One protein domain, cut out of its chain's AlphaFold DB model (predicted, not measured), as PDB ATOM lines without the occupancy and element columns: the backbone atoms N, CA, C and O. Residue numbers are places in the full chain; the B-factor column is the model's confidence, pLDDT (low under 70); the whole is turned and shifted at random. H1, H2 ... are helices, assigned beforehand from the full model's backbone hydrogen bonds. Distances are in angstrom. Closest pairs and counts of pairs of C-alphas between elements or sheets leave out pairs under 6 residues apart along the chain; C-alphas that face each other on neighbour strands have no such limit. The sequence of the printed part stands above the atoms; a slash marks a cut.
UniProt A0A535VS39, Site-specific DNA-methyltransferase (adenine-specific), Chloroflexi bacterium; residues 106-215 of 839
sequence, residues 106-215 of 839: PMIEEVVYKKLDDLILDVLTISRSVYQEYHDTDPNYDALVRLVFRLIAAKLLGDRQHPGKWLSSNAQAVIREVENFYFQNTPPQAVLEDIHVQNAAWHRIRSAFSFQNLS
ATOM      1  N   PRO A 106     150.524  93.623  71.877       71.44
ATOM      2  CA  PRO A 106     149.083  93.575  72.127       71.44
ATOM      3  C   PRO A 106     148.669  92.633  73.257       71.44
ATOM      4  O   PRO A 106     147.848  92.986  74.097       71.44
ATOM      5  N   MET A 107     149.267  91.443  73.314       76.62
ATOM      6  CA  MET A 107     148.950  90.465  74.354       76.62
ATOM      7  C   MET A 107     149.352  90.967  75.749       76.62
ATOM      8  O   MET A 107     148.609  90.786  76.713       76.62
ATOM      9  N   ILE A 108     150.501  91.644  75.869       76.56
ATOM     10  CA  ILE A 108     150.925  92.247  77.142       76.56
ATOM     11  C   ILE A 108     149.978  93.379  77.545       76.56
ATOM     12  O   ILE A 108     149.607  93.459  78.716       76.56
ATOM     13  N   GLU A 109     149.573  94.221  76.593       76.69
ATOM     14  CA  GLU A 109     148.596  95.288  76.819       76.69
ATOM     15  C   GLU A 109     147.279  94.725  77.382       76.69
ATOM     16  O   GLU A 109     146.846  95.180  78.437       76.69
ATOM     17  N   GLU A 110     146.703  93.670  76.786       76.75
ATOM     18  CA  GLU A 110     145.467  93.036  77.285       76.75
ATOM     19  C   GLU A 110     145.584  92.553  78.745       76.75
ATOM     20  O   GLU A 110     144.676  92.756  79.558       76.75
ATOM     21  N   VAL A 111     146.717  91.941  79.113       79.12
ATOM     22  CA  VAL A 111     146.956  91.473  80.492       79.12
ATOM     23  C   VAL A 111     147.093  92.645  81.465       79.12
ATOM     24  O   VAL A 111     146.597  92.573  82.592       79.12
ATOM     25  N   VAL A 112     147.781  93.713  81.054       81.06
ATOM     26  CA  VAL A 112     147.959  94.925  81.866       81.06
ATOM     27  C   VAL A 112     146.619  95.628  82.072       81.06
ATOM     28  O   VAL A 112     146.290  95.954  83.211       81.06
ATOM     29  N   TYR A 113     145.827  95.796  81.014       82.62
ATOM     30  CA  TYR A 113     144.512  96.437  81.059       82.62
ATOM     31  C   TYR A 113     143.572  95.732  82.031       82.62
ATOM     32  O   TYR A 113     143.039  96.377  82.928       82.62
ATOM     33  N   LYS A 114     143.480  94.399  81.961       81.94
ATOM     34  CA  LYS A 114     142.645  93.623  82.888       81.94
ATOM     35  C   LYS A 114     143.046  93.820  84.354       81.94
ATOM     36  O   LYS A 114     142.195  94.024  85.212       81.94
ATOM     37  N   LYS A 115     144.350  93.783  84.655       85.06
ATOM     38  CA  LYS A 115     144.842  93.990  86.028       85.06
ATOM     39  C   LYS A 115     144.571  95.404  86.540       85.06
ATOM     40  O   LYS A 115     144.376  95.583  87.741       85.06
ATOM     41  N   LEU A 116     144.618  96.399  85.655       85.50
ATOM     42  CA  LEU A 116     144.287  97.778  86.000       85.50
ATOM     43  C   LEU A 116     142.785  97.938  86.228       85.50
ATOM     44  O   LEU A 116     142.422  98.535  87.234       85.50
ATOM     45  N   ASP A 117     141.934  97.357  85.380       82.88
ATOM     46  CA  ASP A 117     140.479  97.365  85.577       82.88
ATOM     47  C   ASP A 117     140.105  96.807  86.952       82.88
ATOM     48  O   ASP A 117     139.425  97.481  87.727       82.88
ATOM     49  N   ASP A 118     140.624  95.623  87.289       86.56
ATOM     50  CA  ASP A 118     140.372  94.975  88.578       86.56
ATOM     51  C   ASP A 118     140.820  95.864  89.754       86.56
ATOM     52  O   ASP A 118     140.097  96.020  90.738       86.56
ATOM     53  N   LEU A 119     142.001  96.491  89.652       90.44
ATOM     54  CA  LEU A 119     142.519  97.387  90.688       90.44
ATOM     55  C   LEU A 119     141.647  98.635  90.856       90.44
ATOM     56  O   LEU A 119     141.354  99.031  91.981       90.44
ATOM     57  N   ILE A 120     141.273  99.287  89.759       88.56
ATOM     58  CA  ILE A 120     140.544 100.555  89.802       88.56
ATOM     59  C   ILE A 120     139.101 100.344  90.255       88.56
ATOM     60  O   ILE A 120     138.617 101.121  91.079       88.56
ATOM     61  N   LEU A 121     138.434  99.279  89.807       87.25
ATOM     62  CA  LEU A 121     137.099  98.921  90.297       87.25
ATOM     63  C   LEU A 121     137.102  98.635  91.802       87.25
ATOM     64  O   LEU A 121     136.189  99.063  92.512       87.25
ATOM     65  N   ASP A 122     138.143  97.973  92.303       90.19
ATOM     66  CA  ASP A 122     138.315  97.723  93.732       90.19
ATOM     67  C   ASP A 122     138.564  99.030  94.509       90.19
ATOM     68  O   ASP A 122     137.918  99.294  95.522       90.19
ATOM     69  N   VAL A 123     139.408  99.927  93.980       93.06
ATOM     70  CA  VAL A 123     139.645 101.261  94.563       93.06
ATOM     71  C   VAL A 123     138.367 102.109  94.597       93.06
ATOM     72  O   VAL A 123     138.112 102.788  95.591       93.06
ATOM     73  N   LEU A 124     137.547 102.088  93.546       89.81
ATOM     74  CA  LEU A 124     136.282 102.826  93.524       89.81
ATOM     75  C   LEU A 124     135.277 102.243  94.523       89.81
ATOM     76  O   LEU A 124     134.640 102.998  95.258       89.81
ATOM     77  N   THR A 125     135.167 100.913  94.577       90.19
ATOM     78  CA  THR A 125     134.285 100.200  95.512       90.19
ATOM     79  C   THR A 125     134.659 100.501  96.960       90.19
ATOM     80  O   THR A 125     133.802 100.934  97.731       90.19
ATOM     81  N   ILE A 126     135.938 100.356  97.325       94.00
ATOM     82  CA  ILE A 126     136.389 100.613  98.697       94.00
ATOM     83  C   ILE A 126     136.230 102.089  99.069       94.00
ATOM     84  O   ILE A 126     135.804 102.396 100.176       94.00
ATOM     85  N   SER A 127     136.487 103.007  98.131       93.94
ATOM     86  CA  SER A 127     136.321 104.445  98.360       93.94
ATOM     87  C   SER A 127     134.867 104.816  98.645       93.94
ATOM     88  O   SER A 127     134.611 105.604  99.549       93.94
ATOM     89  N   ARG A 128     133.910 104.234  97.907       91.31
ATOM     90  CA  ARG A 128     132.473 104.441  98.154       91.31
ATOM     91  C   ARG A 128     132.046 103.859  99.497       91.31
ATOM     92  O   ARG A 128     131.383 104.557 100.251       91.31
ATOM     93  N   SER A 129     132.477 102.635  99.813       92.62
ATOM     94  CA  SER A 129     132.177 101.991 101.099       92.62
ATOM     95  C   SER A 129     132.684 102.826 102.273       92.62
ATOM     96  O   SER A 129     131.919 103.126 103.180       92.62
ATOM     97  N   VAL A 130     133.948 103.261 102.227       94.88
ATOM     98  CA  VAL A 130     134.549 104.085 103.286       94.88
ATOM     99  C   VAL A 130     133.845 105.435 103.394       94.88
ATOM    100  O   VAL A 130     133.611 105.903 104.497       94.88
ATOM    101  N   TYR A 131     133.461 106.060 102.280       94.38
ATOM    102  CA  TYR A 131     132.708 107.314 102.332       94.38
ATOM    103  C   TYR A 131     131.338 107.130 103.008       94.38
ATOM    104  O   TYR A 131     130.958 107.928 103.859       94.38
ATOM    105  N   GLN A 132     130.626 106.045 102.692       92.38
ATOM    106  CA  GLN A 132     129.308 105.738 103.260       92.38
ATOM    107  C   GLN A 132     129.342 105.391 104.761       92.38
ATOM    108  O   GLN A 132     128.317 105.476 105.430       92.38
ATOM    109  N   GLU A 133     130.503 105.037 105.321       92.88
ATOM    110  CA  GLU A 133     130.664 104.855 106.774       92.88
ATOM    111  C   GLU A 133     130.574 106.178 107.552       92.88
ATOM    112  O   GLU A 133     130.231 106.173 108.736       92.88
ATOM    113  N   TYR A 134     130.873 107.306 106.899       90.56
ATOM    114  CA  TYR A 134     130.918 108.634 107.522       90.56
ATOM    115  C   TYR A 134     129.871 109.611 106.965       90.56
ATOM    116  O   TYR A 134     129.633 110.650 107.582       90.56
ATOM    117  N   HIS A 135     129.238 109.292 105.829       90.06
ATOM    118  CA  HIS A 135     128.280 110.156 105.132       90.06
ATOM    119  C   HIS A 135     127.064 109.363 104.630       90.06
ATOM    120  O   HIS A 135     127.213 108.291 104.056       90.06
ATOM    121  N   ASP A 136     125.861 109.938 104.716       86.81
ATOM    122  CA  ASP A 136     124.609 109.310 104.233       86.81
ATOM    123  C   ASP A 136     124.394 109.426 102.705       86.81
ATOM    124  O   ASP A 136     123.285 109.258 102.194       86.81
ATOM    125  N   THR A 137     125.433 109.791 101.950       88.31
ATOM    126  CA  THR A 137     125.351 110.073 100.507       88.31
ATOM    127  C   THR A 137     126.533 109.471  99.763       88.31
ATOM    128  O   THR A 137     127.562 109.169 100.363       88.31
ATOM    129  N   ASP A 138     126.408 109.322  98.444       84.88
ATOM    130  CA  ASP A 138     127.530 108.905  97.606       84.88
ATOM    131  C   ASP A 138     128.563 110.035  97.438       84.88
ATOM    132  O   ASP A 138     128.192 111.213  97.366       84.88
ATOM    133  N   PRO A 139     129.865 109.704  97.334       87.31
ATOM    134  CA  PRO A 139     130.899 110.701  97.099       87.31
ATOM    135  C   PRO A 139     130.715 111.367  95.735       87.31
ATOM    136  O   PRO A 139     130.260 110.746  94.771       87.31
ATOM    137  N   ASN A 140     131.160 112.622  95.621       87.62
ATOM    138  CA  ASN A 140     131.249 113.283  94.325       87.62
ATOM    139  C   ASN A 140     132.159 112.463  93.394       87.62
ATOM    140  O   ASN A 140     133.365 112.345  93.632       87.62
ATOM    141  N   TYR A 141     131.565 111.895  92.346       83.00
ATOM    142  CA  TYR A 141     132.247 110.957  91.464       83.00
ATOM    143  C   TYR A 141     133.419 111.605  90.720       83.00
ATOM    144  O   TYR A 141     134.510 111.044  90.718       83.00
ATOM    145  N   ASP A 142     133.253 112.819  90.187       78.81
ATOM    146  CA  ASP A 142     134.317 113.530  89.466       78.81
ATOM    147  C   ASP A 142     135.520 113.819  90.377       78.81
ATOM    148  O   ASP A 142     136.676 113.623  89.995       78.81
ATOM    149  N   ALA A 143     135.254 114.247  91.613       88.00
ATOM    150  CA  ALA A 143     136.285 114.511  92.611       88.00
ATOM    151  C   ALA A 143     137.014 113.223  93.041       88.00
ATOM    152  O   ALA A 143     138.229 113.243  93.269       88.00
ATOM    153  N   LEU A 144     136.293 112.098  93.117       88.94
ATOM    154  CA  LEU A 144     136.858 110.776  93.388       88.94
ATOM    155  C   LEU A 144     137.720 110.275  92.219       88.94
ATOM    156  O   LEU A 144     138.827 109.788  92.437       88.94
ATOM    157  N   VAL A 145     137.265 110.434  90.977       85.00
ATOM    158  CA  VAL A 145     138.031 110.037  89.788       85.00
ATOM    159  C   VAL A 145     139.343 110.823  89.700       85.00
ATOM    160  O   VAL A 145     140.400 110.231  89.472       85.00
ATOM    161  N   ARG A 146     139.321 112.136  89.971       86.38
ATOM    162  CA  ARG A 146     140.547 112.956  90.046       86.38
ATOM    163  C   ARG A 146     141.505 112.477  91.126       86.38
ATOM    164  O   ARG A 146     142.713 112.439  90.893       86.38
ATOM    165  N   LEU A 147     140.980 112.103  92.296       91.56
ATOM    166  CA  LEU A 147     141.782 111.556  93.388       91.56
ATOM    167  C   LEU A 147     142.505 110.291  92.922       91.56
ATOM    168  O   LEU A 147     143.729 110.207  93.019       91.56
ATOM    169  N   VAL A 148     141.761 109.341  92.353       90.25
ATOM    170  CA  VAL A 148     142.305 108.079  91.842       90.25
ATOM    171  C   VAL A 148     143.380 108.329  90.780       90.25
ATOM    172  O   VAL A 148     144.471 107.768  90.888       90.25
ATOM    173  N   PHE A 149     143.146 109.229  89.820       85.81
ATOM    174  CA  PHE A 149     144.138 109.574  88.794       85.81
ATOM    175  C   PHE A 149     145.441 110.126  89.369       85.81
ATOM    176  O   PHE A 149     146.523 109.714  88.946       85.81
ATOM    177  N   ARG A 150     145.367 111.023  90.359       88.88
ATOM    178  CA  ARG A 150     146.571 111.576  90.997       88.88
ATOM    179  C   ARG A 150     147.364 110.509  91.731       88.88
ATOM    180  O   ARG A 150     148.588 110.485  91.642       88.88
ATOM    181  N   LEU A 151     146.679 109.597  92.410       93.00
ATOM    182  CA  LEU A 151     147.319 108.486  93.106       93.00
ATOM    183  C   LEU A 151     147.967 107.493  92.123       93.00
ATOM    184  O   LEU A 151     149.086 107.043  92.366       93.00
ATOM    185  N   ILE A 152     147.334 107.206  90.980       89.62
ATOM    186  CA  ILE A 152     147.945 106.415  89.894       89.62
ATOM    187  C   ILE A 152     149.197 107.116  89.358       89.62
ATOM    188  O   ILE A 152     150.241 106.478  89.216       89.62
ATOM    189  N   ALA A 153     149.122 108.425  89.093       86.75
ATOM    190  CA  ALA A 153     150.250 109.211  88.601       86.75
ATOM    191  C   ALA A 153     151.419 109.222  89.602       86.75
ATOM    192  O   ALA A 153     152.571 109.035  89.203       86.75
ATOM    193  N   ALA A 154     151.135 109.356  90.902       91.31
ATOM    194  CA  ALA A 154     152.138 109.218  91.955       91.31
ATOM    195  C   ALA A 154     152.773 107.826  91.958       91.31
ATOM    196  O   ALA A 154     153.997 107.708  91.945       91.31
ATOM    197  N   LYS A 155     151.962 106.760  91.933       92.50
ATOM    198  CA  LYS A 155     152.471 105.383  91.909       92.50
ATOM    199  C   LYS A 155     153.383 105.146  90.709       92.50
ATOM    200  O   LYS A 155     154.466 104.592  90.866       92.50
ATOM    201  N   LEU A 156     152.979 105.631  89.538       87.12
ATOM    202  CA  LEU A 156     153.749 105.551  88.303       87.12
ATOM    203  C   LEU A 156     155.108 106.258  88.411       87.12
ATOM    204  O   LEU A 156     156.131 105.679  88.044       87.12
ATOM    205  N   LEU A 157     155.141 107.492  88.926       86.94
ATOM    206  CA  LEU A 157     156.387 108.243  89.125       86.94
ATOM    207  C   LEU A 157     157.294 107.583  90.169       86.94
ATOM    208  O   LEU A 157     158.502 107.467  89.952       86.94
ATOM    209  N   GLY A 158     156.706 107.101  91.265       89.94
ATOM    210  CA  GLY A 158     157.408 106.408  92.338       89.94
ATOM    211  C   GLY A 158     158.056 105.103  91.889       89.94
ATOM    212  O   GLY A 158     159.240 104.887  92.136       89.94
ATOM    213  N   ASP A 159     157.319 104.264  91.162       87.94
ATOM    214  CA  ASP A 159     157.839 102.994  90.642       87.94
ATOM    215  C   ASP A 159     158.889 103.189  89.541       87.94
ATOM    216  O   ASP A 159     159.762 102.342  89.349       87.94
ATOM    217  N   ARG A 160     158.843 104.323  88.832       83.56
ATOM    218  CA  ARG A 160     159.898 104.750  87.899       83.56
ATOM    219  C   ARG A 160     161.089 105.419  88.589       83.56
ATOM    220  O   ARG A 160     162.011 105.841  87.895       83.56
ATOM    221  N   GLN A 161     161.084 105.500  89.921       87.50
ATOM    222  CA  GLN A 161     162.127 106.135  90.732       87.50
ATOM    223  C   GLN A 161     162.383 107.597  90.335       87.50
ATOM    224  O   GLN A 161     163.511 108.087  90.407       87.50
ATOM    225  N   HIS A 162     161.339 108.306  89.895       86.75
ATOM    226  CA  HIS A 162     161.452 109.737  89.648       86.75
ATOM    227  C   HIS A 162     161.765 110.460  90.972       86.75
ATOM    228  O   HIS A 162     161.198 110.087  92.003       86.75
ATOM    229  N   PRO A 163     162.631 111.488  90.991       88.19
ATOM    230  CA  PRO A 163     162.909 112.244  92.212       88.19
ATOM    231  C   PRO A 163     161.626 112.827  92.821       88.19
ATOM    232  O   PRO A 163     160.816 113.395  92.098       88.19
ATOM    233  N   GLY A 164     161.421 112.661  94.130       88.25
ATOM    234  CA  GLY A 164     160.239 113.162  94.848       88.25
ATOM    235  C   GLY A 164     159.670 112.163  95.857       88.25
ATOM    236  O   GLY A 164     160.125 111.020  95.957       88.25
ATOM    237  N   LYS A 165     158.670 112.588  96.638       91.44
ATOM    238  CA  LYS A 165     158.054 111.765  97.706       91.44
ATOM    239  C   LYS A 165     156.805 111.003  97.242       91.44
ATOM    240  O   LYS A 165     155.819 110.895  97.972       91.44
ATOM    241  N   TRP A 166     156.872 110.411  96.052       93.25
ATOM    242  CA  TRP A 166     155.744 109.768  95.364       93.25
ATOM    243  C   TRP A 166     155.124 108.569  96.093       93.25
ATOM    244  O   TRP A 166     153.938 108.305  95.944       93.25
ATOM    245  N   LEU A 167     155.920 107.834  96.880       93.94
ATOM    246  CA  LEU A 167     155.500 106.611  97.586       93.94
ATOM    247  C   LEU A 167     155.311 106.814  99.101       93.94
ATOM    248  O   LEU A 167     155.280 105.839  99.858       93.94
ATOM    249  N   SER A 168     155.201 108.070  99.553       94.31
ATOM    250  CA  SER A 168     154.918 108.412 100.954       94.31
ATOM    251  C   SER A 168     153.656 107.700 101.450       94.31
ATOM    252  O   SER A 168     152.701 107.541 100.700       94.31
ATOM    253  N   SER A 169     153.611 107.283 102.716       92.31
ATOM    254  CA  SER A 169     152.398 106.700 103.310       92.31
ATOM    255  C   SER A 169     151.281 107.728 103.533       92.31
ATOM    256  O   SER A 169     150.125 107.340 103.664       92.31
ATOM    257  N   ASN A 170     151.607 109.024 103.560       93.88
ATOM    258  CA  ASN A 170     150.637 110.104 103.732       93.88
ATOM    259  C   ASN A 170     150.007 110.486 102.381       93.88
ATOM    260  O   ASN A 170     150.665 111.128 101.559       93.88
ATOM    261  N   ALA A 171     148.730 110.138 102.185       95.00
ATOM    262  CA  ALA A 171     148.000 110.393 100.942       95.00
ATOM    263  C   ALA A 171     147.926 111.888 100.581       95.00
ATOM    264  O   ALA A 171     148.178 112.249  99.435       95.00
ATOM    265  N   GLN A 172     147.675 112.779 101.547       94.44
ATOM    266  CA  GLN A 172     147.627 114.225 101.292       94.44
ATOM    267  C   GLN A 172     148.970 114.782 100.819       94.44
ATOM    268  O   GLN A 172     149.008 115.648  99.947       94.44
ATOM    269  N   ALA A 173     150.080 114.290 101.376       93.75
ATOM    270  CA  ALA A 173     151.410 114.690 100.922       93.75
ATOM    271  C   ALA A 173     151.662 114.242  99.474       93.75
ATOM    272  O   ALA A 173     152.211 115.008  98.689       93.75
ATOM    273  N   VAL A 174     151.218 113.033  99.116       95.06
ATOM    274  CA  VAL A 174     151.320 112.501  97.749       95.06
ATOM    275  C   VAL A 174     150.480 113.318  96.768       95.06
ATOM    276  O   VAL A 174     150.978 113.688  95.709       95.06
ATOM    277  N   ILE A 175     149.237 113.650  97.127       94.12
ATOM    278  CA  ILE A 175     148.349 114.471  96.289       94.12
ATOM    279  C   ILE A 175     148.993 115.833  96.006       94.12
ATOM    280  O   ILE A 175     149.071 116.224  94.845       94.12
ATOM    281  N   ARG A 176     149.519 116.513  97.036       91.81
ATOM    282  CA  ARG A 176     150.199 117.809  96.871       91.81
ATOM    283  C   ARG A 176     151.451 117.710  96.005       91.81
ATOM    284  O   ARG A 176     151.715 118.609  95.216       91.81
ATOM    285  N   GLU A 177     152.226 116.635  96.141       92.38
ATOM    286  CA  GLU A 177     153.421 116.415  95.317       92.38
ATOM    287  C   GLU A 177     153.053 116.299  93.827       92.38
ATOM    288  O   GLU A 177     153.680 116.923  92.972       92.38
ATOM    289  N   VAL A 178     151.991 115.547  93.519       89.69
ATOM    290  CA  VAL A 178     151.450 115.415  92.156       89.69
ATOM    291  C   VAL A 178     150.920 116.749  91.649       89.69
ATOM    292  O   VAL A 178     151.227 117.128  90.519       89.69
ATOM    293  N   GLU A 179     150.167 117.479  92.472       89.00
ATOM    294  CA  GLU A 179     149.673 118.811  92.122       89.00
ATOM    295  C   GLU A 179     150.825 119.756  91.755       89.00
ATOM    296  O   GLU A 179     150.840 120.319  90.666       89.00
ATOM    297  N   ASN A 180     151.849 119.852  92.603       88.69
ATOM    298  CA  ASN A 180     153.006 120.716  92.359       88.69
ATOM    299  C   ASN A 180     153.771 120.348  91.081       88.69
ATOM    300  O   ASN A 180     154.312 121.221  90.402       88.69
ATOM    301  N   PHE A 181     153.838 119.058  90.755       86.00
ATOM    302  CA  PHE A 181     154.579 118.588  89.594       86.00
ATOM    303  C   PHE A 181     153.828 118.811  88.282       86.00
ATOM    304  O   PHE A 181     154.413 119.336  87.335       86.00
ATOM    305  N   TYR A 182     152.546 118.444  88.230       79.69
ATOM    306  CA  TYR A 182     151.752 118.450  87.000       79.69
ATOM    307  C   TYR A 182     151.030 119.778  86.729       79.69
ATOM    308  O   TYR A 182     150.728 120.085  85.578       79.69
ATOM    309  N   PHE A 183     150.774 120.592  87.755       79.81
ATOM    310  CA  PHE A 183     149.909 121.775  87.666       79.81
ATOM    311  C   PHE A 183     150.675 123.093  87.855       79.81
ATOM    312  O   PHE A 183     150.164 124.059  88.415       79.81
ATOM    313  N   GLN A 184     151.910 123.167  87.350       77.44
ATOM    314  CA  GLN A 184     152.794 124.333  87.531       77.44
ATOM    315  C   GLN A 184     152.198 125.652  87.005       77.44
ATOM    316  O   GLN A 184     152.423 126.707  87.588       77.44
ATOM    317  N   ASN A 185     151.436 125.595  85.905       69.25
ATOM    318  CA  ASN A 185     150.921 126.774  85.194       69.25
ATOM    319  C   ASN A 185     149.387 126.848  85.156       69.25
ATOM    320  O   ASN A 185     148.820 127.702  84.475       69.25
ATOM    321  N   THR A 186     148.686 125.924  85.808       69.19
ATOM    322  CA  THR A 186     147.220 125.847  85.773       69.19
ATOM    323  C   THR A 186     146.740 125.353  87.122       69.19
ATOM    324  O   THR A 186     147.235 124.324  87.557       69.19
ATOM    325  N   PRO A 187     145.803 126.035  87.798       74.44
ATOM    326  CA  PRO A 187     145.348 125.588  89.106       74.44
ATOM    327  C   PRO A 187     144.704 124.195  89.001       74.44
ATOM    328  O   PRO A 187     143.833 124.000  88.144       74.44
ATOM    329  N   PRO A 188     145.105 123.231  89.851       80.69
ATOM    330  CA  PRO A 188     144.462 121.928  89.894       80.69
ATOM    331  C   PRO A 188     143.012 122.086  90.346       80.69
ATOM    332  O   PRO A 188     142.698 122.912  91.204       80.69
ATOM    333  N   GLN A 189     142.111 121.276  89.799       83.81
ATOM    334  CA  GLN A 189     140.753 121.223  90.330       83.81
ATOM    335  C   GLN A 189     140.710 120.382  91.609       83.81
ATOM    336  O   GLN A 189     141.555 119.515  91.813       83.81
ATOM    337  N   ALA A 190     139.732 120.613  92.481       86.31
ATOM    338  CA  ALA A 190     139.659 119.887  93.745       86.31
ATOM    339  C   ALA A 190     139.452 118.372  93.532       86.31
ATOM    340  O   ALA A 190     138.707 117.947  92.639       86.31
ATOM    341  N   VAL A 191     140.121 117.582  94.374       91.44
ATOM    342  CA  VAL A 191     139.853 116.151  94.589       91.44
ATOM    343  C   VAL A 191     138.898 115.967  95.759       91.44
ATOM    344  O   VAL A 191     138.643 116.907  96.504       91.44
ATOM    345  N   LEU A 192     138.392 114.748  95.947       92.12
ATOM    346  CA  LEU A 192     137.599 114.415  97.124       92.12
ATOM    347  C   LEU A 192     138.429 114.642  98.401       92.12
ATOM    348  O   LEU A 192     139.483 114.027  98.565       92.12
ATOM    349  N   GLU A 193     137.970 115.533  99.282       92.12
ATOM    350  CA  GLU A 193     138.727 115.992 100.462       92.12
ATOM    351  C   GLU A 193     138.721 115.002 101.637       92.12
ATOM    352  O   GLU A 193     139.531 115.138 102.556       92.12
ATOM    353  N   ASP A 194     137.844 113.995 101.605       95.00
ATOM    354  CA  ASP A 194     137.680 113.032 102.693       95.00
ATOM    355  C   ASP A 194     138.972 112.238 102.957       95.00
ATOM    356  O   ASP A 194     139.453 111.467 102.120       95.00
ATOM    357  N   ILE A 195     139.542 112.426 104.151       94.12
ATOM    358  CA  ILE A 195     140.829 111.843 104.538       94.12
ATOM    359  C   ILE A 195     140.780 110.315 104.651       94.12
ATOM    360  O   ILE A 195     141.779 109.648 104.363       94.12
ATOM    361  N   HIS A 196     139.642 109.744 105.056       94.12
ATOM    362  CA  HIS A 196     139.484 108.299 105.187       94.12
ATOM    363  C   HIS A 196     139.494 107.659 103.802       94.12
ATOM    364  O   HIS A 196     140.249 106.710 103.567       94.12
ATOM    365  N   VAL A 197     138.766 108.256 102.855       95.69
ATOM    366  CA  VAL A 197     138.765 107.814 101.457       95.69
ATOM    367  C   VAL A 197     140.139 107.981 100.810       95.69
ATOM    368  O   VAL A 197     140.640 107.039 100.194       95.69
ATOM    369  N   GLN A 198     140.796 109.134 100.986       96.75
ATOM    370  CA  GLN A 198     142.142 109.378 100.448       96.75
ATOM    371  C   GLN A 198     143.150 108.322 100.911       96.75
ATOM    372  O   GLN A 198     143.914 107.791 100.099       96.75
ATOM    373  N   ASN A 199     143.145 107.988 102.202       95.75
ATOM    374  CA  ASN A 199     144.052 106.989 102.761       95.75
ATOM    375  C   ASN A 199     143.721 105.569 102.286       95.75
ATOM    376  O   ASN A 199     144.641 104.826 101.942       95.75
ATOM    377  N   ALA A 200     142.439 105.196 102.228       95.38
ATOM    378  CA  ALA A 200     142.009 103.880 101.758       95.38
ATOM    379  C   ALA A 200     142.371 103.659 100.280       95.38
ATOM    380  O   ALA A 200     143.028 102.670  99.936       95.38
ATOM    381  N   ALA A 201     142.031 104.625  99.420       96.00
ATOM    382  CA  ALA A 201     142.369 104.596  98.001       96.00
ATOM    383  C   ALA A 201     143.887 104.514  97.793       96.00
ATOM    384  O   ALA A 201     144.377 103.675  97.030       96.00
ATOM    385  N   TRP A 202     144.655 105.338  98.516       97.19
ATOM    386  CA  TRP A 202     146.106 105.339  98.376       97.19
ATOM    387  C   TRP A 202     146.749 104.055  98.878       97.19
ATOM    388  O   TRP A 202     147.633 103.520  98.213       97.19
ATOM    389  N   HIS A 203     146.299 103.507 100.008       96.00
ATOM    390  CA  HIS A 203     146.813 102.237 100.509       96.00
ATOM    391  C   HIS A 203     146.654 101.122  99.470       96.00
ATOM    392  O   HIS A 203     147.597 100.358  99.223       96.00
ATOM    393  N   ARG A 204     145.493 101.073  98.809       95.50
ATOM    394  CA  ARG A 204     145.203 100.063  97.796       95.50
ATOM    395  C   ARG A 204     146.046 100.227  96.530       95.50
ATOM    396  O   ARG A 204     146.622  99.246  96.065       95.50
ATOM    397  N   ILE A 205     146.186 101.451  96.018       95.12
ATOM    398  CA  ILE A 205     147.019 101.741  94.836       95.12
ATOM    399  C   ILE A 205     148.509 101.529  95.145       95.12
ATOM    400  O   ILE A 205     149.238 100.923  94.360       95.12
ATOM    401  N   ARG A 206     148.984 101.984  96.308       95.38
ATOM    402  CA  ARG A 206     150.397 101.895  96.703       95.38
ATOM    403  C   ARG A 206     150.869 100.452  96.883       95.38
ATOM    404  O   ARG A 206     152.032 100.168  96.617       95.38
ATOM    405  N   SER A 207     149.986  99.558  97.329       91.81
ATOM    406  CA  SER A 207     150.269  98.126  97.512       91.81
ATOM    407  C   SER A 207     150.041  97.278  96.255       91.81
ATOM    408  O   SER A 207     150.282  96.071  96.281       91.81
ATOM    409  N   ALA A 208     149.585  97.886  95.156       91.38
ATOM    410  CA  ALA A 208     149.368  97.189  93.899       91.38
ATOM    411  C   ALA A 208     150.685  96.750  93.230       91.38
ATOM    412  O   ALA A 208     151.795  97.056  93.679       91.38
ATOM    413  N   PHE A 209     150.549  96.029  92.116       85.75
ATOM    414  CA  PHE A 209     151.675  95.632  91.275       85.75
ATOM    415  C   PHE A 209     152.478  96.846  90.772       85.75
ATOM    416  O   PHE A 209     152.009  97.984  90.791       85.75
ATOM    417  N   SER A 210     153.712  96.604  90.326       84.06
ATOM    418  CA  SER A 210     154.583  97.671  89.820       84.06
ATOM    419  C   SER A 210     154.010  98.317  88.557       84.06
ATOM    420  O   SER A 210     153.699  97.636  87.580       84.06
ATOM    421  N   PHE A 211     153.926  99.643  88.574       83.56
ATOM    422  CA  PHE A 211     153.533 100.512  87.473       83.56
ATOM    423  C   PHE A 211     154.733 100.984  86.648       83.56
ATOM    424  O   PHE A 211     154.550 101.717  85.679       83.56
ATOM    425  N   GLN A 212     155.955 100.559  86.995       77.81
ATOM    426  CA  GLN A 212     157.185 100.955  86.305       77.81
ATOM    427  C   GLN A 212     157.026 100.833  84.784       77.81
ATOM    428  O   GLN A 212     157.259 101.793  84.051       77.81
ATOM    429  N   ASN A 213     156.493  99.687  84.356       71.12
ATOM    430  CA  ASN A 213     156.228  99.334  82.973       71.12
ATOM    431  C   ASN A 213     154.757  99.564  82.576       71.12
ATOM    432  O   ASN A 213     154.204  98.754  81.843       71.12
ATOM    433  N   LEU A 214     154.098 100.635  83.019       75.19
ATOM    434  CA  LEU A 214     152.857 101.078  82.370       75.19
ATOM    435  C   LEU A 214     153.163 101.950  81.155       75.19
ATOM    436  O   LEU A 214     154.127 102.723  81.150       75.19
ATOM    437  N   SER A 215     152.352 101.798  80.113       74.56
ATOM    438  CA  SER A 215     152.431 102.590  78.890       74.56
ATOM    439  C   SER A 215     151.443 103.765  78.921       74.56
ATOM    440  O   SER A 215     150.619 103.866  79.830       74.56
TER     441      SER A 215
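This is residues 106 to 215 of the 839 residues of the protein "Site-specific DNA-methyltransferase (adenine-specific)" of Chloroflexi bacterium (UniProt A0A535VS39). One long helix, H1, runs along one side of three shorter helices: H4 packs beside it, H2 crosses H4, and H3 lies across H2, away from H1. The 110 printed residues hold four named helices, H1 to H4 in chain order, and no named strand; the class is all helix. The whole is compact, radius of gyration of the C-alphas 14.0 A, spanning 42 by 33 by 24 A.

H1, residues 106 to 134, touches H4, residues 195 to 206, with residues 119 to 131 alone, at a shallow tilt of 21 degrees, opposite ways; the closest C-alphas, Ser 127 and Val 197, are 5.2 A apart. H2, residues 141 to 159, touches H4 at a steep tilt of 41 degrees, the same way; closest C-alphas Leu 151 and Trp 202, 6.3 A. H3, residues 171 to 182, touches H2 about perpendicular, 81 degrees; closest C-alphas Ala 154 and Val 178, 6.2 A. H1 and H3 are apart. Every O i to N i+4 pair is within hydrogen-bond range in H2, H3 and H4; 24 of 25 in H1.

H1 begins at C-alpha 106 (149.083, 93.575, 72.127) and measures 42.5 A; H2 measures 26.8 A. H4 ends at C-alpha 206 (150.397, 101.895, 96.703).

The printed part has no cut. The links H2 to H3 and H3 to H4 are long. Residues 185 to 186 have pLDDT under 70.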